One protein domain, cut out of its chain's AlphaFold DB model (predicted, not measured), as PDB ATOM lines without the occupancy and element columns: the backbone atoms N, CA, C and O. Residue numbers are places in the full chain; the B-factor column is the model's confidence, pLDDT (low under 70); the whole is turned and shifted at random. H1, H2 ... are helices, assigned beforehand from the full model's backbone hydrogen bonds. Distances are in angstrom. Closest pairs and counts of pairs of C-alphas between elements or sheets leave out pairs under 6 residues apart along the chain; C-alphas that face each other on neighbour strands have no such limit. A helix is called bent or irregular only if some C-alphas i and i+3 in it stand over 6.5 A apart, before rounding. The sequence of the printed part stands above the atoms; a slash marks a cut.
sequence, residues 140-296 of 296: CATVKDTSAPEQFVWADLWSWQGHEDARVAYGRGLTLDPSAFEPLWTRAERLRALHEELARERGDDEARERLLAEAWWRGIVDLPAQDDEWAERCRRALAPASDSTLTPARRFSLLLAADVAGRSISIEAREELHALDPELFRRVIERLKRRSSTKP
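What this domain is: This is residues 140 to 296 of the 296 residues of an uncharacterized protein of Planctomycetaceae bacterium (UniProt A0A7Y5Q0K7). H8, the longest helix, packs on one end of H4 at the side of a helical body whose core is H4 and H6, side by side. H5 and H7 fold back on H6 as hairpins, H3 packs on H4, and the H1 and H2 hairpin packs on H4 through H2. The printed part has 157 residues with eight named helices, H1 to H8 along the chain, and no named strand: all helix. It is compact, with a radius of gyration of the C-alphas of 14.8 A and spans of 41 by 38 by 30 A.

How they stand to each other: H8, residues 278 to 292, touches H4, residues 204 to 217, with 213 to 217 of H4 alone, closest at C-alphas 284 and 217, 5.9 A. H4 touches H6, residues 248 to 261, at a shallow tilt of 28 degrees, the same way, closest at C-alphas 209 and 250, 4.9 A. With H7, residues 267 to 276, the helices H4, H6 and H8 form a bundle, a group in which each helix touches at least one other at a shallow tilt. H6 forms hairpins with H7, C-alphas 252 and 273 closest at 5.7 A, and with H5, residues 228 to 238, C-alphas 258 and 231 closest at 4.4 A. H3, residues 189 to 202, touches H4 at a steep tilt of 51 degrees, C-alphas 198 and 207 closest at 4.9 A. H2, residues 166 to 176, touches H4, C-alphas 174 and 212 closest at 5.7 A, and forms a hairpin with H1, residues 148 to 160, C-alphas 166 and 155 closest at 4.3 A. Every O i to N i+4 pair is within hydrogen-bond range except in H4, 8 of 10, which is irregular: C-alphas 209 and 212 are 7.0 A apart.

Where its parts are: H8 is 21.2 A long, H6 19.9 A, H3 19.8 A and H4 19.6 A. H1 begins at C-alpha 148 (36.924, 20.043, -39.144); H8 ends at C-alpha 292 (22.368, -4.636, -34.281).

The domain as a whole: The printed part has no cut. The H2 to H3 link is long; residues 239 to 245 and 289 to 296, of which 289 to 292 belong to H8, stand free. Model pLDDT is under 70 at residues 140 to 145, 240 to 244, 265 and 292 to 296.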
ATOM      1  N   CYS A 140      37.144  26.877 -27.046       68.00
ATOM      2  CA  CYS A 140      36.234  26.702 -28.177       68.00
ATOM      3  C   CYS A 140      34.820  26.376 -27.684       68.00
ATOM      4  O   CYS A 140      34.639  25.835 -26.592       68.00
ATOM      5  N   ALA A 141      33.818  26.671 -28.517       60.66
ATOM      6  CA  ALA A 141      32.461  26.161 -28.331       60.66
ATOM      7  C   ALA A 141      32.463  24.626 -28.178       60.66
ATOM      8  O   ALA A 141      33.459  23.959 -28.470       60.66
ATOM      9  N   THR A 142      31.354  24.064 -27.687       66.12
ATOM     10  CA  THR A 142      31.239  22.618 -27.437       66.12
ATOM     11  C   THR A 142      31.732  21.801 -28.637       66.12
ATOM     12  O   THR A 142      31.542  22.202 -29.782       66.12
ATOM     13  N   VAL A 143      32.349  20.634 -28.398       65.00
ATOM     14  CA  VAL A 143      32.975  19.799 -29.452       65.00
ATOM     15  C   VAL A 143      32.007  19.441 -30.595       65.00
ATOM     16  O   VAL A 143      32.441  19.009 -31.653       65.00
ATOM     17  N   LYS A 144      30.691  19.603 -30.426       63.66
ATOM     18  CA  LYS A 144      29.699  19.359 -31.481       63.66
ATOM     19  C   LYS A 144      29.645  20.459 -32.554       63.66
ATOM     20  O   LYS A 144      29.310  20.155 -33.696       63.66
ATOM     21  N   ASP A 145      30.045  21.682 -32.218       69.88
ATOM     22  CA  ASP A 145      29.940  22.857 -33.096       69.88
ATOM     23  C   ASP A 145      31.265  23.269 -33.739       69.88
ATOM     24  O   ASP A 145      31.330  24.261 -34.466       69.88
ATOM     25  N   THR A 146      32.329  22.510 -33.492       81.31
ATOM     26  CA  THR A 146      33.666  22.849 -33.967       81.31
ATOM     27  C   THR A 146      33.873  22.504 -35.444       81.31
ATOM     28  O   THR A 146      33.244  21.604 -36.011       81.31
ATOM     29  N   SER A 147      34.768  23.254 -36.082       87.88
ATOM     30  CA  SER A 147      35.225  23.059 -37.462       87.88
ATOM     31  C   SER A 147      35.991  21.740 -37.645       87.88
ATOM     32  O   SER A 147      36.448  21.129 -36.678       87.88
ATOM     33  N   ALA A 148      36.182  21.281 -38.888       90.38
ATOM     34  CA  ALA A 148      36.924  20.043 -39.144       90.38
ATOM     35  C   ALA A 148      38.373  20.061 -38.611       90.38
ATOM     36  O   ALA A 148      38.754  19.092 -37.949       90.38
ATOM     37  N   PRO A 149      39.171  21.140 -38.792       89.00
ATOM     38  CA  PRO A 149      40.504  21.216 -38.192       89.00
ATOM     39  C   PRO A 149      40.471  21.066 -36.668       89.00
ATOM     40  O   PRO A 149      41.284  20.338 -36.102       89.00
ATOM     41  N   GLU A 150      39.501  21.690 -35.994       89.19
ATOM     42  CA  GLU A 150      39.322  21.556 -34.544       89.19
ATOM     43  C   GLU A 150      38.968  20.126 -34.130       89.19
ATOM     44  O   GLU A 150      39.515  19.638 -33.142       89.19
ATOM     45  N   GLN A 151      38.103  19.432 -34.878       91.88
ATOM     46  CA  GLN A 151      37.793  18.019 -34.625       91.88
ATOM     47  C   GLN A 151      39.052  17.153 -34.695       91.88
ATOM     48  O   GLN A 151      39.268  16.321 -33.818       91.88
ATOM     49  N   PHE A 152      39.916  17.363 -35.693       93.38
ATOM     50  CA  PHE A 152      41.166  16.608 -35.807       93.38
ATOM     51  C   PHE A 152      42.143  16.913 -34.670       93.38
ATOM     52  O   PHE A 152      42.794  16.004 -34.165       93.38
ATOM     53  N   VAL A 153      42.224  18.168 -34.224       92.19
ATOM     54  CA  VAL A 153      43.071  18.541 -33.079       92.19
ATOM     55  C   VAL A 153      42.548  17.916 -31.777       92.19
ATOM     56  O   VAL A 153      43.342  17.381 -31.001       92.19
ATOM     57  N   TRP A 154      41.228  17.907 -31.556       91.69
ATOM     58  CA  TRP A 154      40.612  17.171 -30.445       91.69
ATOM     59  C   TRP A 154      40.880  15.670 -30.532       91.69
ATOM     60  O   TRP A 154      41.251  15.056 -29.534       91.69
ATOM     61  N   ALA A 155      40.739  15.088 -31.723       93.81
ATOM     62  CA  ALA A 155      40.973  13.671 -31.955       93.81
ATOM     63  C   ALA A 155      42.418  13.264 -31.634       93.81
ATOM     64  O   ALA A 155      42.634  12.238 -30.992       93.81
ATOM     65  N   ASP A 156      43.402  14.080 -32.020       93.75
ATOM     66  CA  ASP A 156      44.811  13.852 -31.698       93.75
ATOM     67  C   ASP A 156      45.087  13.947 -30.195       93.75
ATOM     68  O   ASP A 156      45.764  13.079 -29.639       93.75
ATOM     69  N   LEU A 157      44.538  14.966 -29.523       92.00
ATOM     70  CA  LEU A 157      44.670  15.132 -28.074       92.00
ATOM     71  C   LEU A 157      44.063  13.940 -27.316       92.00
ATOM     72  O   LEU A 157      44.701  13.368 -26.435       92.00
ATOM     73  N   TRP A 158      42.851  13.529 -27.679       92.81
ATOM     74  CA  TRP A 158      42.173  12.389 -27.064       92.81
ATOM     75  C   TRP A 158      42.842  11.061 -27.386       92.81
ATOM     76  O   TRP A 158      42.955  10.208 -26.509       92.81
ATOM     77  N   SER A 159      43.350  10.896 -28.608       91.69
ATOM     78  CA  SER A 159      44.129   9.717 -28.983       91.69
ATOM     79  C   SER A 159      45.398   9.608 -28.149       91.69
ATOM     80  O   SER A 159      45.800   8.499 -27.810       91.69
ATOM     81  N   TRP A 160      46.031  10.734 -27.813       87.62
ATOM     82  CA  TRP A 160      47.174  10.751 -26.907       87.62
ATOM     83  C   TRP A 160      46.777  10.278 -25.505       87.62
ATOM     84  O   TRP A 160      47.435   9.423 -24.922       87.62
ATOM     85  N   GLN A 161      45.648  10.764 -25.001       88.31
ATOM     86  CA  GLN A 161      45.139  10.435 -23.669       88.31
ATOM     87  C   GLN A 161      44.502   9.039 -23.569       88.31
ATOM     88  O   GLN A 161      44.046   8.656 -22.495       88.31
ATOM     89  N   GLY A 162      44.436   8.280 -24.670       87.38
ATOM     90  CA  GLY A 162      43.749   6.986 -24.719       87.38
ATOM     91  C   GLY A 162      42.229   7.091 -24.553       87.38
ATOM     92  O   GLY A 162      41.589   6.122 -24.154       87.38
ATOM     93  N   HIS A 163      41.649   8.260 -24.830       90.31
ATOM     94  CA  HIS A 163      40.223   8.516 -24.660       90.31
ATOM     95  C   HIS A 163      39.412   7.928 -25.826       90.31
ATOM     96  O   HIS A 163      39.768   8.089 -26.995       90.31
ATOM     97  N   GLU A 164      38.288   7.280 -25.520       86.56
ATOM     98  CA  GLU A 164      37.458   6.572 -26.507       86.56
ATOM     99  C   GLU A 164      36.849   7.499 -27.575       86.56
ATOM    100  O   GLU A 164      36.801   7.146 -28.758       86.56
ATOM    101  N   ASP A 165      36.504   8.733 -27.192       90.69
ATOM    102  CA  ASP A 165      35.959   9.748 -28.106       90.69
ATOM    103  C   ASP A 165      36.914  10.185 -29.225       90.69
ATOM    104  O   ASP A 165      36.467  10.803 -30.195       90.69
ATOM    105  N   ALA A 166      38.207   9.838 -29.163       93.50
ATOM    106  CA  ALA A 166      39.155  10.135 -30.238       93.50
ATOM    107  C   ALA A 166      38.640   9.632 -31.597       93.50
ATOM    108  O   ALA A 166      38.678  10.348 -32.598       93.50
ATOM    109  N   ARG A 167      38.087   8.413 -31.624       95.25
ATOM    110  CA  ARG A 167      37.571   7.778 -32.847       95.25
ATOM    111  C   ARG A 167      36.344   8.500 -33.398       95.25
ATOM    112  O   ARG A 167      36.197   8.581 -34.617       95.25
ATOM    113  N   VAL A 168      35.494   9.037 -32.521       94.38
ATOM    114  CA  VAL A 168      34.314   9.828 -32.899       94.38
ATOM    115  C   VAL A 168      34.730  11.200 -33.426       94.38
ATOM    116  O   VAL A 168      34.192  11.649 -34.437       94.38
ATOM    117  N   ALA A 169      35.716  11.849 -32.801       93.81
ATOM    118  CA  ALA A 169      36.254  13.127 -33.266       93.81
ATOM    119  C   ALA A 169      36.893  13.011 -34.659       93.81
ATOM    120  O   ALA A 169      36.597  13.825 -35.532       93.81
ATOM    121  N   TYR A 170      37.672  11.954 -34.925       96.06
ATOM    122  CA  TYR A 170      38.159  11.674 -36.281       96.06
ATOM    123  C   TYR A 170      37.014  11.485 -37.280       96.06
ATOM    124  O   TYR A 170      37.044  12.063 -38.366       96.06
ATOM    125  N   GLY A 171      35.984  10.713 -36.911       95.81
ATOM    126  CA  GLY A 171      34.799  10.518 -37.747       95.81
ATOM    127  C   GLY A 171      34.084  11.832 -38.068       95.81
ATOM    128  O   GLY A 171      33.747  12.084 -39.226       95.81
ATOM    129  N   ARG A 172      33.910  12.709 -37.071       94.44
ATOM    130  CA  ARG A 172      33.344  14.055 -37.256       94.44
ATOM    131  C   ARG A 172      34.203  14.917 -38.172       94.44
ATOM    132  O   ARG A 172      33.657  15.489 -39.109       94.44
ATOM    133  N   GLY A 173      35.516  14.973 -37.953       94.38
ATOM    134  CA  GLY A 173      36.443  15.730 -38.800       94.38
ATOM    135  C   GLY A 173      36.343  15.320 -40.268       94.38
ATOM    136  O   GLY A 173      36.087  16.161 -41.125       94.38
ATOM    137  N   LEU A 174      36.411  14.013 -40.547       96.19
ATOM    138  CA  LEU A 174      36.293  13.468 -41.907       96.19
ATOM    139  C   LEU A 174      34.907  13.703 -42.529       96.19
ATOM    140  O   LEU A 174      34.774  13.897 -43.739       96.19
ATOM    141  N   THR A 175      33.855  13.704 -41.712       94.56
ATOM    142  CA  THR A 175      32.495  14.021 -42.168       94.56
ATOM    143  C   THR A 175      32.348  15.502 -42.497       94.56
ATOM    144  O   THR A 175      31.669  15.823 -43.463       94.56
ATOM    145  N   LEU A 176      32.978  16.411 -41.749       92.56
ATOM    146  CA  LEU A 176      32.898  17.852 -42.007       92.56
ATOM    147  C   LEU A 176      33.724  18.252 -43.224       92.56
ATOM    148  O   LEU A 176      33.184  18.846 -44.153       92.56
ATOM    149  N   ASP A 177      35.003  17.896 -43.228       92.50
ATOM    150  CA  ASP A 177      35.919  18.223 -44.310       92.50
ATOM    151  C   ASP A 177      37.086  17.221 -44.334       92.50
ATOM    152  O   ASP A 177      37.996  17.292 -43.501       92.50
ATOM    153  N   PRO A 178      37.087  16.270 -45.281       93.38
ATOM    154  CA  PRO A 178      38.162  15.302 -45.413       93.38
ATOM    155  C   PRO A 178      39.451  15.947 -45.939       93.38
ATOM    156  O   PRO A 178      40.528  15.396 -45.726       93.38
ATOM    157  N   SER A 179      39.380  17.122 -46.578       89.69
ATOM    158  CA  SER A 179      40.570  17.845 -47.033       89.69
ATOM    159  C   SER A 179      41.378  18.421 -45.867       89.69
ATOM    160  O   SER A 179      42.598  18.522 -45.964       89.69
ATOM    161  N   ALA A 180      40.739  18.674 -44.722       89.62
ATOM    162  CA  ALA A 180      41.410  19.091 -43.493       89.62
ATOM    163  C   ALA A 180      42.154  17.947 -42.771       89.62
ATOM    164  O   ALA A 180      42.902  18.207 -41.825       89.62
ATOM    165  N   PHE A 181      41.964  16.684 -43.179       92.19
ATOM    166  CA  PHE A 181      42.709  15.564 -42.607       92.19
ATOM    167  C   PHE A 181      44.179  15.644 -43.017       92.19
ATOM    168  O   PHE A 181      44.503  15.699 -44.199       92.19
ATOM    169  N   GLU A 182      45.085  15.602 -42.046       89.88
ATOM    170  CA  GLU A 182      46.516  15.658 -42.321       89.88
ATOM    171  C   GLU A 182      47.233  14.395 -41.823       89.88
ATOM    172  O   GLU A 182      47.477  14.263 -40.616       89.88
ATOM    173  N   PRO A 183      47.612  13.477 -42.736       87.69
ATOM    174  CA  PRO A 183      48.311  12.242 -42.389       87.69
ATOM    175  C   PRO A 183      49.616  12.461 -41.614       87.69
ATOM    176  O   PRO A 183      49.984  11.621 -40.797       87.69
ATOM    177  N   LEU A 184      50.324  13.574 -41.838       82.88
ATOM    178  CA  LEU A 184      51.582  13.846 -41.134       82.88
ATOM    179  C   LEU A 184      51.387  14.268 -39.678       82.88
ATOM    180  O   LEU A 184      52.307  14.122 -38.874       82.88
ATOM    181  N   TRP A 185      50.222  14.814 -39.332       82.69
ATOM    182  CA  TRP A 185      49.937  15.262 -37.971       82.69
ATOM    183  C   TRP A 185      49.174  14.244 -37.147       82.69
ATOM    184  O   TRP A 185      49.246  14.296 -35.918       82.69
ATOM    185  N   THR A 186      48.415  13.367 -37.807       88.00
ATOM    186  CA  THR A 186      47.525  12.466 -37.092       88.00
ATOM    187  C   THR A 186      48.306  11.459 -36.253       88.00
ATOM    188  O   THR A 186      49.256  10.819 -36.710       88.00
ATOM    189  N   ARG A 187      47.862  11.280 -35.010       87.69
ATOM    190  CA  ARG A 187      48.344  10.229 -34.109       87.69
ATOM    191  C   ARG A 187      47.642   8.892 -34.339       87.69
ATOM    192  O   ARG A 187      48.089   7.872 -33.821       87.69
ATOM    193  N   ALA A 188      46.556   8.864 -35.112       91.44
ATOM    194  CA  ALA A 188      45.853   7.633 -35.444       91.44
ATOM    195  C   ALA A 188      46.602   6.855 -36.534       91.44
ATOM    196  O   ALA A 188      46.271   6.933 -37.716       91.44
ATOM    197  N   GLU A 189      47.588   6.052 -36.134       92.56
ATOM    198  CA  GLU A 189      48.445   5.289 -37.055       92.56
ATOM    199  C   GLU A 189      47.651   4.419 -38.034       92.56
ATOM    200  O   GLU A 189      47.955   4.381 -39.223       92.56
ATOM    201  N   ARG A 190      46.581   3.770 -37.556       95.75
ATOM    202  CA  ARG A 190      45.692   2.958 -38.402       95.75
ATOM    203  C   ARG A 190      44.954   3.798 -39.446       95.75
ATOM    204  O   ARG A 190      44.721   3.316 -40.549       95.75
ATOM    205  N   LEU A 191      44.581   5.033 -39.104       96.31
ATOM    206  CA  LEU A 191      43.910   5.952 -40.024       96.31
ATOM    207  C   LEU A 191      44.891   6.495 -41.067       96.31
ATOM    208  O   LEU A 191      44.558   6.531 -42.248       96.31
ATOM    209  N   ARG A 192      46.113   6.837 -40.643       95.06
ATOM    210  CA  ARG A 192      47.213   7.219 -41.538       95.06
ATOM    211  C   ARG A 192      47.545   6.106 -42.531       95.06
ATOM    212  O   ARG A 192      47.551   6.356 -43.730       95.06
ATOM    213  N   ALA A 193      47.742   4.880 -42.048       95.75
ATOM    214  CA  ALA A 193      48.050   3.729 -42.898       95.75
ATOM    215  C   ALA A 193      46.936   3.449 -43.920       95.75
ATOM    216  O   ALA A 193      47.221   3.167 -45.081       95.75
ATOM    217  N   LEU A 194      45.666   3.577 -43.513       97.25
ATOM    218  CA  LEU A 194      44.538   3.449 -44.434       97.25
ATOM    219  C   LEU A 194      44.538   4.553 -45.499       97.25
ATOM    220  O   LEU A 194      44.294   4.274 -46.668       97.25
ATOM    221  N   HIS A 195      44.815   5.800 -45.118       96.31
ATOM    222  CA  HIS A 195      44.931   6.886 -46.086       96.31
ATOM    223  C   HIS A 195      46.054   6.616 -47.099       96.31
ATOM    224  O   HIS A 195      45.843   6.770 -48.295       96.31
ATOM    225  N   GLU A 196      47.228   6.172 -46.647       94.25
ATOM    226  CA  GLU A 196      48.357   5.820 -47.521       94.25
ATOM    227  C   GLU A 196      48.049   4.636 -48.453       94.25
ATOM    228  O   GLU A 196      48.529   4.597 -49.584       94.25
ATOM    229  N   GLU A 197      47.267   3.654 -47.996       96.44
ATOM    230  CA  GLU A 197      46.736   2.568 -48.829       96.44
ATOM    231  C   GLU A 197      45.839   3.120 -49.941       96.44
ATOM    232  O   GLU A 197      46.128   2.913 -51.119       96.44
ATOM    233  N   LEU A 198      44.819   3.899 -49.578       95.81
ATOM    234  CA  LEU A 198      43.869   4.468 -50.533       95.81
ATOM    235  C   LEU A 198      44.539   5.437 -51.516       95.81
ATOM    236  O   LEU A 198      44.239   5.406 -52.710       95.81
ATOM    237  N   ALA A 199      45.469   6.270 -51.042       93.88
ATOM    238  CA  ALA A 199      46.165   7.252 -51.868       93.88
ATOM    239  C   ALA A 199      47.048   6.589 -52.934       93.88
ATOM    240  O   ALA A 199      47.120   7.084 -54.056       93.88
ATOM    241  N   ARG A 200      47.669   5.442 -52.623       94.19
ATOM    242  CA  ARG A 200      48.433   4.654 -53.609       94.19
ATOM    243  C   ARG A 200      47.551   4.071 -54.707       94.19
ATOM    244  O   ARG A 200      48.015   3.923 -55.832       94.19
ATOM    245  N   GLU A 201      46.309   3.727 -54.388       94.44
ATOM    246  CA  GLU A 201      45.380   3.112 -55.339       94.44
ATOM    247  C   GLU A 201      44.620   4.139 -56.187       94.44
ATOM    248  O   GLU A 201      44.279   3.847 -57.332       94.44
ATOM    249  N   ARG A 202      44.313   5.318 -55.624       92.69
ATOM    250  CA  ARG A 202      43.300   6.243 -56.172       92.69
ATOM    251  C   ARG A 202      43.735   7.709 -56.257       92.69
ATOM    252  O   ARG A 202      43.009   8.523 -56.813       92.69
ATOM    253  N   GLY A 203      44.907   8.057 -55.731       92.38
ATOM    254  CA  GLY A 203      45.337   9.447 -55.559       92.38
ATOM    255  C   GLY A 203      44.830  10.081 -54.257       92.38
ATOM    256  O   GLY A 203      43.907   9.574 -53.621       92.38
ATOM    257  N   ASP A 204      45.470  11.179 -53.839       90.31
ATOM    258  CA  ASP A 204      45.265  11.815 -52.521       90.31
ATOM    259  C   ASP A 204      43.832  12.344 -52.340       90.31
ATOM    260  O   ASP A 204      43.203  12.084 -51.315       90.31
ATOM    261  N   ASP A 205      43.285  13.023 -53.352       90.88
ATOM    262  CA  ASP A 205      41.961  13.650 -53.267       90.88
ATOM    263  C   ASP A 205      40.844  12.607 -53.097       90.88
ATOM    264  O   ASP A 205      40.070  12.671 -52.137       90.88
ATOM    265  N   GLU A 206      40.797  11.584 -53.960       92.25
ATOM    266  CA  GLU A 206      39.797  10.512 -53.841       92.25
ATOM    267  C   GLU A 206      40.002   9.696 -52.553       92.25
ATOM    268  O   GLU A 206      39.030   9.286 -51.906       92.25
ATOM    269  N   ALA A 207      41.255   9.484 -52.132       94.62
ATOM    270  CA  ALA A 207      41.558   8.791 -50.884       94.62
ATOM    271  C   ALA A 207      40.962   9.510 -49.671       94.62
ATOM    272  O   ALA A 207      40.321   8.862 -48.840       94.62
ATOM    273  N   ARG A 208      41.108  10.838 -49.586       94.19
ATOM    274  CA  ARG A 208      40.519  11.657 -48.514       94.19
ATOM    275  C   ARG A 208      38.999  11.535 -48.485       94.19
ATOM    276  O   ARG A 208      38.419  11.319 -47.421       94.19
ATOM    277  N   GLU A 209      38.341  11.617 -49.636       94.38
ATOM    278  CA  GLU A 209      36.876  11.559 -49.722       94.38
ATOM    279  C   GLU A 209      36.291  10.188 -49.349       94.38
ATOM    280  O   GLU A 209      35.209  10.113 -48.749       94.38
ATOM    281  N   ARG A 210      37.016   9.105 -49.657       95.12
ATOM    282  CA  ARG A 210      36.656   7.726 -49.281       95.12
ATOM    283  C   ARG A 210      37.036   7.363 -47.849       95.12
ATOM    284  O   ARG A 210      36.463   6.422 -47.292       95.12
ATOM    285  N   LEU A 211      37.977   8.093 -47.249       97.06
ATOM    286  CA  LEU A 211      38.607   7.722 -45.984       97.06
ATOM    287  C   LEU A 211      37.590   7.489 -44.868       97.06
ATOM    288  O   LEU A 211      37.739   6.529 -44.119       97.06
ATOM    289  N   LEU A 212      36.540   8.313 -44.769       97.50
ATOM    290  CA  LEU A 212      35.511   8.144 -43.740       97.50
ATOM    291  C   LEU A 212      34.843   6.769 -43.814       97.50
ATOM    292  O   LEU A 212      34.775   6.061 -42.810       97.50
ATOM    293  N   ALA A 213      34.334   6.405 -44.990       96.31
ATOM    294  CA  ALA A 213      33.556   5.188 -45.164       96.31
ATOM    295  C   ALA A 213      34.412   3.931 -44.958       96.31
ATOM    296  O   ALA A 213      34.010   3.021 -44.228       96.31
ATOM    297  N   GLU A 214      35.624   3.918 -45.514       96.88
ATOM    298  CA  GLU A 214      36.586   2.828 -45.330       96.88
ATOM    299  C   GLU A 214      37.054   2.717 -43.872       96.88
ATOM    300  O   GLU A 214      37.050   1.629 -43.286       96.88
ATOM    301  N   ALA A 215      37.393   3.842 -43.236       97.12
ATOM    302  CA  ALA A 215      37.840   3.857 -41.847       97.12
ATOM    303  C   ALA A 215      36.727   3.416 -40.896       97.12
ATOM    304  O   ALA A 215      36.987   2.699 -39.924       97.12
ATOM    305  N   TRP A 216      35.485   3.820 -41.163       96.50
ATOM    306  CA  TRP A 216      34.343   3.418 -40.360       96.50
ATOM    307  C   TRP A 216      34.079   1.923 -40.508       96.50
ATOM    308  O   TRP A 216      34.009   1.230 -39.496       96.50
ATOM    309  N   TRP A 217      34.020   1.392 -41.735       94.44
ATOM    310  CA  TRP A 217      33.837  -0.045 -41.979       94.44
ATOM    311  C   TRP A 217      34.902  -0.888 -41.261       94.44
ATOM    312  O   TRP A 217      34.562  -1.842 -40.556       94.44
ATOM    313  N   ARG A 218      36.176  -0.489 -41.348       94.62
ATOM    314  CA  ARG A 218      37.311  -1.180 -40.707       94.62
ATOM    315  C   ARG A 218      37.398  -0.960 -39.187       94.62
ATOM    316  O   ARG A 218      38.280  -1.514 -38.530       94.62
ATOM    317  N   GLY A 219      36.500  -0.163 -38.601       94.12
ATOM    318  CA  GLY A 219      36.476   0.127 -37.163       94.12
ATOM    319  C   GLY A 219      37.680   0.925 -36.683       94.12
ATOM    320  O   GLY A 219      38.159   0.719 -35.573       94.12
ATOM    321  N   ILE A 220      38.186   1.811 -37.534       95.62
ATOM    322  CA  ILE A 220      39.261   2.745 -37.204       95.62
ATOM    323  C   ILE A 220      38.651   4.001 -36.584       95.62
ATOM    324  O   ILE A 220      39.055   4.403 -35.497       95.62
ATOM    325  N   VAL A 221      37.608   4.550 -37.203       96.25
ATOM    326  CA  VAL A 221      36.824   5.673 -36.662       96.25
ATOM    327  C   VAL A 221      35.441   5.203 -36.232       96.25
ATOM    328  O   VAL A 221      35.019   4.098 -36.582       96.25
ATOM    329  N   ASP A 222      34.751   6.033 -35.458       94.81
ATOM    330  CA  ASP A 222      33.341   5.859 -35.127       94.81
ATOM    331  C   ASP A 222      32.560   7.096 -35.571       94.81
ATOM    332  O   ASP A 222      33.114   8.176 -35.758       94.81
ATOM    333  N   LEU A 223      31.259   6.919 -35.772       93.00
ATOM    334  CA  LEU A 223      30.331   7.995 -36.104       93.00
ATOM    335  C   LEU A 223      29.372   8.196 -34.925       93.00
ATOM    336  O   LEU A 223      29.021   7.198 -34.281       93.00
ATOM    337  N   PRO A 224      28.938   9.441 -34.644       89.75
ATOM    338  CA  PRO A 224      27.900   9.699 -33.650       89.75
ATOM    339  C   PRO A 224      26.659   8.870 -33.983       89.75
ATOM    340  O   PRO A 224      26.227   8.871 -35.130       89.75
ATOM    341  N   ALA A 225      26.110   8.149 -33.007       86.62
ATOM    342  CA  ALA A 225      24.891   7.364 -33.172       86.62
ATOM    343  C   ALA A 225      23.752   8.019 -32.389       86.62
ATOM    344  O   ALA A 225      23.980   8.500 -31.280       86.62
ATOM    345  N   GLN A 226      22.532   7.980 -32.934       86.25
ATOM    346  CA  GLN A 226      21.341   8.586 -32.318       86.25
ATOM    347  C   GLN A 226      21.496  10.097 -32.058       86.25
ATOM    348  O   GLN A 226      20.990  10.625 -31.067       86.25
ATOM    349  N   ASP A 227      22.201  10.784 -32.959       89.19
ATOM    350  CA  ASP A 227      22.435  12.227 -32.924       89.19
ATOM    351  C   ASP A 227      21.699  12.857 -34.119       89.19
ATOM    352  O   ASP A 227      22.242  12.990 -35.217       89.19
ATOM    353  N   ASP A 228      20.414  13.164 -33.919       87.06
ATOM    354  CA  ASP A 228      19.525  13.646 -34.986       87.06
ATOM    355  C   ASP A 228      19.974  15.009 -35.543       87.06
ATOM    356  O   ASP A 228      19.818  15.277 -36.735       87.06
ATOM    357  N   GLU A 229      20.598  15.842 -34.704       89.38
ATOM    358  CA  GLU A 229      21.196  17.113 -35.114       89.38
ATOM    359  C   GLU A 229      22.375  16.886 -36.067       89.38
ATOM    360  O   GLU A 229      22.471  17.522 -37.123       89.38
ATOM    361  N   TRP A 230      23.246  15.928 -35.741       89.50
ATOM    362  CA  TRP A 230      24.337  15.533 -36.623       89.50
ATOM    363  C   TRP A 230      23.834  14.925 -37.937       89.50
ATOM    364  O   TRP A 230      24.339  15.262 -39.013       89.50
ATOM    365  N   ALA A 231      22.810  14.073 -37.872       90.00
ATOM    366  CA  ALA A 231      22.184  13.492 -39.055       90.00
ATOM    367  C   ALA A 231      21.596  14.578 -39.974       90.00
ATOM    368  O   ALA A 231      21.786  14.532 -41.189       90.00
ATOM    369  N   GLU A 232      20.930  15.588 -39.405       89.50
ATOM    370  CA  GLU A 232      20.414  16.745 -40.144       89.50
ATOM    371  C   GLU A 232      21.540  17.580 -40.760       89.50
ATOM    372  O   GLU A 232      21.448  18.017 -41.905       89.50
ATOM    373  N   ARG A 233      22.643  17.786 -40.036       89.38
ATOM    374  CA  ARG A 233      23.821  18.479 -40.575       89.38
ATOM    375  C   ARG A 233      24.394  17.758 -41.798       89.38
ATOM    376  O   ARG A 233      24.687  18.416 -42.794       89.38
ATOM    377  N   CYS A 234      24.494  16.429 -41.755       90.62
ATOM    378  CA  CYS A 234      24.936  15.624 -42.897       90.62
ATOM    379  C   CYS A 234      23.956  15.726 -44.077       90.62
ATOM    380  O   CYS A 234      24.383  15.917 -45.213       90.62
ATOM    381  N   ARG A 235      22.642  15.674 -43.814       89.00
ATOM    382  CA  ARG A 235      21.602  15.824 -44.848       89.00
ATOM    383  C   ARG A 235      21.610  17.204 -45.502       89.00
ATOM    384  O   ARG A 235      21.503  17.294 -46.720       89.00
ATOM    385  N   ARG A 236      21.842  18.270 -44.734       88.94
ATOM    386  CA  ARG A 236      22.040  19.619 -45.288       88.94
ATOM    387  C   ARG A 236      23.276  19.707 -46.179       88.94
ATOM    388  O   ARG A 236      23.211  20.349 -47.217       88.94
ATOM    389  N   ALA A 237      24.368  19.037 -45.816       87.50
ATOM    390  CA  ALA A 237      25.577  18.992 -46.643       87.50
ATOM    391  C   ALA A 237      25.394  18.199 -47.953       87.50
ATOM    392  O   ALA A 237      26.155  18.404 -48.892       87.50
ATOM    393  N   LEU A 238      24.394  17.309 -48.028       87.25
ATOM    394  CA  LEU A 238      24.025  16.579 -49.249       87.25
ATOM    395  C   LEU A 238      23.175  17.404 -50.223       87.25
ATOM    396  O   LEU A 238      23.053  17.006 -51.388       87.25
ATOM    397  N   ALA A 239      22.570  18.503 -49.757       80.44
ATOM    398  CA  ALA A 239      21.795  19.393 -50.606       80.44
ATOM    399  C   ALA A 239      22.731  20.067 -51.623       80.44
ATOM    400  O   ALA A 239      23.826  20.494 -51.250       80.44
ATOM    401  N   PRO A 240      22.340  20.160 -52.904       59.62
ATOM    402  CA  PRO A 240      23.184  20.774 -53.916       59.62
ATOM    403  C   PRO A 240      23.401  22.253 -53.572       59.62
ATOM    404  O   PRO A 240      22.481  23.064 -53.671       59.62
ATOM    405  N   ALA A 241      24.619  22.608 -53.161       55.47
ATOM    406  CA  ALA A 241      25.067  23.990 -53.223       55.47
ATOM    407  C   ALA A 241      25.238  24.349 -54.704       55.47
ATOM    408  O   ALA A 241      25.739  23.540 -55.485       55.47
ATOM    409  N   SER A 242      24.810  25.548 -55.082       51.06
ATOM    410  CA  SER A 242      24.659  26.013 -56.466       51.06
ATOM    411  C   SER A 242      25.915  25.937 -57.348       51.06
ATOM    412  O   SER A 242      25.768  26.065 -58.555       51.06
ATOM    413  N   ASP A 243      27.102  25.662 -56.789       48.09
ATOM    414  CA  ASP A 243      28.379  25.620 -57.519       48.09
ATOM    415  C   ASP A 243      29.301  24.420 -57.195       48.09
ATOM    416  O   ASP A 243      30.421  24.365 -57.700       48.09
ATOM    417  N   SER A 244      28.889  23.427 -56.390       55.94
ATOM    418  CA  SER A 244      29.757  22.268 -56.084       55.94
ATOM    419  C   SER A 244      29.042  20.928 -56.258       55.94
ATOM    420  O   SER A 244      28.231  20.527 -55.418       55.94
ATOM    421  N   THR A 245      29.379  20.185 -57.311       75.69
ATOM    422  CA  THR A 245      29.005  18.770 -57.411       75.69
ATOM    423  C   THR A 245      29.881  17.960 -56.467       75.69
ATOM    424  O   THR A 245      31.074  17.792 -56.717       75.69
ATOM    425  N   LEU A 246      29.290  17.464 -55.374       87.56
ATOM    426  CA  LEU A 246      29.932  16.470 -54.514       87.56
ATOM    427  C   LEU A 246      30.379  15.282 -55.365       87.56
ATOM    428  O   LEU A 246      29.602  14.775 -56.179       87.56
ATOM    429  N   THR A 247      31.596  14.801 -55.144       91.19
ATOM    430  CA  THR A 247      32.037  13.563 -55.780       91.19
ATOM    431  C   THR A 247      31.196  12.379 -55.283       91.19
ATOM    432  O   THR A 247      30.637  12.426 -54.175       91.19
ATOM    433  N   PRO A 248      31.123  11.275 -56.050       92.62
ATOM    434  CA  PRO A 248      30.428  10.069 -55.608       92.62
ATOM    435  C   PRO A 248      30.932   9.545 -54.255       92.62
ATOM    436  O   PRO A 248      30.129   9.191 -53.392       92.62
ATOM    437  N   ALA A 249      32.251   9.564 -54.031       93.25
ATOM    438  CA  ALA A 249      32.867   9.134 -52.776       93.25
ATOM    439  C   ALA A 249      32.465  10.029 -51.599       93.25
ATOM    440  O   ALA A 249      32.071   9.539 -50.536       93.25
ATOM    441  N   ARG A 250      32.506  11.352 -51.793       93.44
ATOM    442  CA  ARG A 250      32.116  12.308 -50.759       93.44
ATOM    443  C   ARG A 250      30.638  12.178 -50.405       93.44
ATOM    444  O   ARG A 250      30.280  12.188 -49.226       93.44
ATOM    445  N   ARG A 251      29.789  12.022 -51.423       93.62
ATOM    446  CA  ARG A 251      28.349  11.824 -51.265       93.62
ATOM    447  C   ARG A 251      28.036  10.530 -50.513       93.62
ATOM    448  O   ARG A 251      27.241  10.564 -49.576       93.62
ATOM    449  N   PHE A 252      28.726   9.433 -50.838       94.88
ATOM    450  CA  PHE A 252      28.615   8.168 -50.109       94.88
ATOM    451  C   PHE A 252      28.958   8.347 -48.623       94.88
ATOM    452  O   PHE A 252      28.187   7.953 -47.750       94.88
ATOM    453  N   SER A 253      30.088   8.988 -48.322       95.00
ATOM    454  CA  SER A 253      30.543   9.252 -46.951       95.00
ATOM    455  C   SER A 253      29.523  10.057 -46.127       95.00
ATOM    456  O   SER A 253      29.272   9.732 -44.966       95.00
ATOM    457  N   LEU A 254      28.889  11.074 -46.720       93.50
ATOM    458  CA  LEU A 254      27.860  11.885 -46.056       93.50
ATOM    459  C   LEU A 254      26.542  11.125 -45.843       93.50
ATOM    460  O   LEU A 254      25.950  11.229 -44.768       93.50
ATOM    461  N   LEU A 255      26.100  10.339 -46.830       93.25
ATOM    462  CA  LEU A 255      24.926   9.467 -46.701       93.25
ATOM    463  C   LEU A 255      25.136   8.413 -45.609       93.25
ATOM    464  O   LEU A 255      24.254   8.209 -44.776       93.25
ATOM    465  N   LEU A 256      26.322   7.798 -45.556       94.25
ATOM    466  CA  LEU A 256      26.703   6.872 -44.490       94.25
ATOM    467  C   LEU A 256      26.650   7.554 -43.119       94.25
ATOM    468  O   LEU A 256      26.086   6.998 -42.177       94.25
ATOM    469  N   ALA A 257      27.226   8.753 -42.995       93.62
ATOM    470  CA  ALA A 257      27.205   9.506 -41.744       93.62
ATOM    471  C   ALA A 257      25.773   9.819 -41.285       93.62
ATOM    472  O   ALA A 257      25.466   9.658 -40.103       93.62
ATOM    473  N   ALA A 258      24.890  10.197 -42.215       91.81
ATOM    474  CA  ALA A 258      23.479  10.430 -41.934       91.81
ATOM    475  C   ALA A 258      22.734   9.148 -41.510       91.81
ATOM    476  O   ALA A 258      22.008   9.193 -40.518       91.81
ATOM    477  N   ASP A 259      22.934   8.015 -42.203       90.81
ATOM    478  CA  ASP A 259      22.279   6.727 -41.880       90.81
ATOM    479  C   ASP A 259      22.727   6.187 -40.514       90.81
ATOM    480  O   ASP A 259      21.917   5.662 -39.754       90.81
ATOM    481  N   VAL A 260      24.010   6.341 -40.164       90.62
ATOM    482  CA  VAL A 260      24.540   5.881 -38.868       90.62
ATOM    483  C   VAL A 260      24.092   6.779 -37.712       90.62
ATOM    484  O   VAL A 260      23.868   6.281 -36.604       90.62
ATOM    485  N   ALA A 261      23.983   8.088 -37.944       88.94
ATOM    486  CA  ALA A 261      23.610   9.048 -36.912       88.94
ATOM    487  C   ALA A 261      22.105   9.112 -36.652       88.94
ATOM    488  O   ALA A 261      21.698   9.282 -35.501       88.94
ATOM    489  N   GLY A 262      21.291   8.959 -37.698       83.50
ATOM    490  CA  GLY A 262      19.839   9.036 -37.607       83.50
ATOM    491  C   GLY A 262      19.223   7.884 -36.811       83.50
ATOM    492  O   GLY A 262      19.726   6.760 -36.788       83.50
ATOM    493  N   ARG A 263      18.087   8.152 -36.159       75.56
ATOM    494  CA  ARG A 263      17.275   7.105 -35.507       75.56
ATOM    495  C   ARG A 263      16.483   6.253 -36.500       75.56
ATOM    496  O   ARG A 263      16.151   5.111 -36.191       75.56
ATOM    497  N   SER A 264      16.159   6.816 -37.661       72.12
ATOM    498  CA  SER A 264      15.377   6.177 -38.717       72.12
ATOM    499  C   SER A 264      16.230   5.928 -39.953       72.12
ATOM    500  O   SER A 264      16.902   6.833 -40.447       72.12
ATOM    501  N   ILE A 265      16.133   4.714 -40.479       69.44
ATOM    502  CA  ILE A 265      16.761   4.298 -41.731       69.44
ATOM    503  C   ILE A 265      15.947   4.863 -42.904       69.44
ATOM    504  O   ILE A 265      14.758   4.565 -42.998       69.44
ATOM    505  N   SER A 266      16.570   5.619 -43.814       81.25
ATOM    506  CA  SER A 266      15.945   5.988 -45.099       81.25
ATOM    507  C   SER A 266      16.263   4.922 -46.145       81.25
ATOM    508  O   SER A 266      17.428   4.582 -46.369       81.25
ATOM    509  N   ILE A 267      15.219   4.375 -46.772       85.50
ATOM    510  CA  ILE A 267      15.369   3.401 -47.859       85.50
ATOM    511  C   ILE A 267      16.005   4.091 -49.065       85.50
ATOM    512  O   ILE A 267      16.964   3.560 -49.620       85.50
ATOM    513  N   GLU A 268      15.557   5.304 -49.387       86.25
ATOM    514  CA  GLU A 268      16.074   6.088 -50.511       86.25
ATOM    515  C   GLU A 268      17.580   6.347 -50.361       86.25
ATOM    516  O   GLU A 268      18.352   6.128 -51.293       86.25
ATOM    517  N   ALA A 269      18.032   6.721 -49.158       85.94
ATOM    518  CA  ALA A 269      19.451   6.938 -48.880       85.94
ATOM    519  C   ALA A 269      20.293   5.662 -49.061       85.94
ATOM    520  O   ALA A 269      21.445   5.728 -49.490       85.94
ATOM    521  N   ARG A 270      19.739   4.484 -48.746       90.19
ATOM    522  CA  ARG A 270      20.436   3.198 -48.914       90.19
ATOM    523  C   ARG A 270      20.472   2.726 -50.359       90.19
ATOM    524  O   ARG A 270      21.485   2.166 -50.771       90.19
ATOM    525  N   GLU A 271      19.405   2.950 -51.116       92.69
ATOM    526  CA  GLU A 271      19.400   2.721 -52.562       92.69
ATOM    527  C   GLU A 271      20.447   3.601 -53.246       92.69
ATOM    528  O   GLU A 271      21.213   3.120 -54.082       92.69
ATOM    529  N   GLU A 272      20.553   4.859 -52.819       92.44
ATOM    530  CA  GLU A 272      21.566   5.782 -53.315       92.44
ATOM    531  C   GLU A 272      22.990   5.346 -52.936       92.44
ATOM    532  O   GLU A 272      23.865   5.304 -53.800       92.44
ATOM    533  N   LEU A 273      23.233   4.942 -51.684       93.38
ATOM    534  CA  LEU A 273      24.524   4.372 -51.276       93.38
ATOM    535  C   LEU A 273      24.910   3.161 -52.141       93.38
ATOM    536  O   LEU A 273      26.054   3.066 -52.587       93.38
ATOM    537  N   HIS A 274      23.965   2.252 -52.396       95.56
ATOM    538  CA  HIS A 274      24.192   1.093 -53.257       95.56
ATOM    539  C   HIS A 274      24.515   1.498 -54.700       95.56
ATOM    540  O   HIS A 274      25.408   0.910 -55.303       95.56
ATOM    541  N   ALA A 275      23.824   2.502 -55.248       94.56
ATOM    542  CA  ALA A 275      24.078   3.001 -56.596       94.56
ATOM    543  C   ALA A 275      25.457   3.673 -56.734       94.56
ATOM    544  O   ALA A 275      26.090   3.554 -57.781       94.56
ATOM    545  N   LEU A 276      25.927   4.359 -55.686       93.81
ATOM    546  CA  LEU A 276      27.221   5.047 -55.673       93.81
ATOM    547  C   LEU A 276      28.409   4.079 -55.596       93.81
ATOM    548  O   LEU A 276      29.386   4.253 -56.321       93.81
ATOM    549  N   ASP A 277      28.347   3.083 -54.709       94.38
ATOM    550  CA  ASP A 277      29.405   2.077 -54.556       94.38
ATOM    551  C   ASP A 277      28.830   0.751 -54.011       94.38
ATOM    552  O   ASP A 277      28.716   0.570 -52.791       94.38
ATOM    553  N   PRO A 278      28.466  -0.205 -54.890       95.50
ATOM    554  CA  PRO A 278      27.835  -1.461 -54.479       95.50
ATOM    555  C   PRO A 278      28.707  -2.324 -53.557       95.50
ATOM    556  O   PRO A 278      28.197  -3.043 -52.692       95.50
ATOM    557  N   GLU A 279      30.027  -2.283 -53.749       94.38
ATOM    558  CA  GLU A 279      30.983  -3.080 -52.985       94.38
ATOM    559  C   GLU A 279      31.126  -2.529 -51.567       94.38
ATOM    560  O   GLU A 279      30.967  -3.266 -50.585       94.38
ATOM    561  N   LEU A 280      31.364  -1.222 -51.450       92.81
ATOM    562  CA  LEU A 280      31.480  -0.558 -50.159       92.81
ATOM    563  C   LEU A 280      30.151  -0.584 -49.398       92.81
ATOM    564  O   LEU A 280      30.141  -0.828 -48.189       92.81
ATOM    565  N   PHE A 281      29.022  -0.430 -50.095       94.88
ATOM    566  CA  PHE A 281      27.695  -0.576 -49.501       94.88
ATOM    567  C   PHE A 281      27.498  -1.956 -48.869       94.88
ATOM    568  O   PHE A 281      27.048  -2.051 -47.725       94.88
ATOM    569  N   ARG A 282      27.887  -3.038 -49.559       95.12
ATOM    570  CA  ARG A 282      27.757  -4.401 -49.018       95.12
ATOM    571  C   ARG A 282      28.504  -4.555 -47.694       95.12
ATOM    572  O   ARG A 282      27.942  -5.089 -46.735       95.12
ATOM    573  N   ARG A 283      29.730  -4.032 -47.628       93.88
ATOM    574  CA  ARG A 283      30.565  -4.014 -46.415       93.88
ATOM    575  C   ARG A 283      29.898  -3.203 -45.301       93.88
ATOM    576  O   ARG A 283      29.722  -3.690 -44.186       93.88
ATOM    577  N   VAL A 284      29.431  -1.992 -45.607       89.75
ATOM    578  CA  VAL A 284      28.707  -1.137 -44.652       89.75
ATOM    579  C   VAL A 284      27.503  -1.860 -44.041       89.75
ATOM    580  O   VAL A 284      27.370  -1.907 -42.815       89.75
ATOM    581  N   ILE A 285      26.655  -2.476 -44.871       91.19
ATOM    582  CA  ILE A 285      25.465  -3.206 -44.416       91.19
ATOM    583  C   ILE A 285      25.842  -4.392 -43.525       91.19
ATOM    584  O   ILE A 285      25.186  -4.629 -42.509       91.19
ATOM    585  N   GLU A 286      26.903  -5.125 -43.864       91.06
ATOM    586  CA  GLU A 286      27.390  -6.227 -43.035       91.06
ATOM    587  C   GLU A 286      27.770  -5.750 -41.625       91.06
ATOM    588  O   GLU A 286      27.366  -6.356 -40.627       91.06
ATOM    589  N   ARG A 287      28.473  -4.618 -41.514       90.81
ATOM    590  CA  ARG A 287      28.823  -4.031 -40.212       90.81
ATOM    591  C   ARG A 287      27.602  -3.549 -39.442       90.81
ATOM    592  O   ARG A 287      27.536  -3.780 -38.234       90.81
ATOM    593  N   LEU A 288      26.642  -2.903 -40.104       86.38
ATOM    594  CA  LEU A 288      25.404  -2.462 -39.452       86.38
ATOM    595  C   LEU A 288      24.637  -3.648 -38.853       86.38
ATOM    596  O   LEU A 288      24.248  -3.584 -37.686       86.38
ATOM    597  N   LYS A 289      24.515  -4.756 -39.598       86.75
ATOM    598  CA  LYS A 289      23.882  -5.995 -39.116       86.75
ATOM    599  C   LYS A 289      24.583  -6.552 -37.875       86.75
ATOM    600  O   LYS A 289      23.919  -6.849 -36.883       86.75
ATOM    601  N   ARG A 290      25.922  -6.616 -37.893       85.88
ATOM    602  CA  ARG A 290      26.720  -7.082 -36.743       85.88
ATOM    603  C   ARG A 290      26.504  -6.220 -35.496       85.88
ATOM    604  O   ARG A 290      26.378  -6.767 -34.407       85.88
ATOM    605  N   ARG A 291      26.408  -4.890 -35.642       77.62
ATOM    606  CA  ARG A 291      26.157  -3.979 -34.507       77.62
ATOM    607  C   ARG A 291      24.752  -4.141 -33.924       77.62
ATOM    608  O   ARG A 291      24.608  -4.065 -32.705       77.62
ATOM    609  N   SER A 292      23.737  -4.385 -34.758       68.38
ATOM    610  CA  SER A 292      22.368  -4.636 -34.281       68.38
ATOM    611  C   SER A 292      22.221  -5.955 -33.519       68.38
ATOM    612  O   SER A 292      21.447  -6.007 -32.573       68.38
ATOM    613  N   SER A 293      22.996  -6.990 -33.863       60.53
ATOM    614  CA  SER A 293      22.973  -8.284 -33.159       60.53
ATOM    615  C   SER A 293      23.693  -8.290 -31.804       60.53
ATOM    616  O   SER A 293      23.567  -9.250 -31.055       60.53
ATOM    617  N   THR A 294      24.461  -7.245 -31.487       55.78
ATOM    618  CA  THR A 294      25.226  -7.112 -30.229       55.78
ATOM    619  C   THR A 294      24.569  -6.212 -29.179       55.78
ATOM    620  O   THR A 294      25.184  -5.956 -28.146       55.78
ATOM    621  N   LYS A 295      23.348  -5.711 -29.409       40.84
ATOM    622  CA  LYS A 295      22.567  -5.056 -28.349       40.84
ATOM    623  C   LYS A 295      21.752  -6.125 -27.597       40.84
ATOM    624  O   LYS A 295      20.922  -6.748 -28.258       40.84
ATOM    625  N   PRO A 296      22.010  -6.377 -26.297       38.84
ATOM    626  CA  PRO A 296      21.127  -7.193 -25.464       38.84
ATOM    627  C   PRO A 296      19.762  -6.527 -25.261       38.84
ATOM    628  O   PRO A 296      19.691  -5.276 -25.347       38.84
TER     629      PRO A 296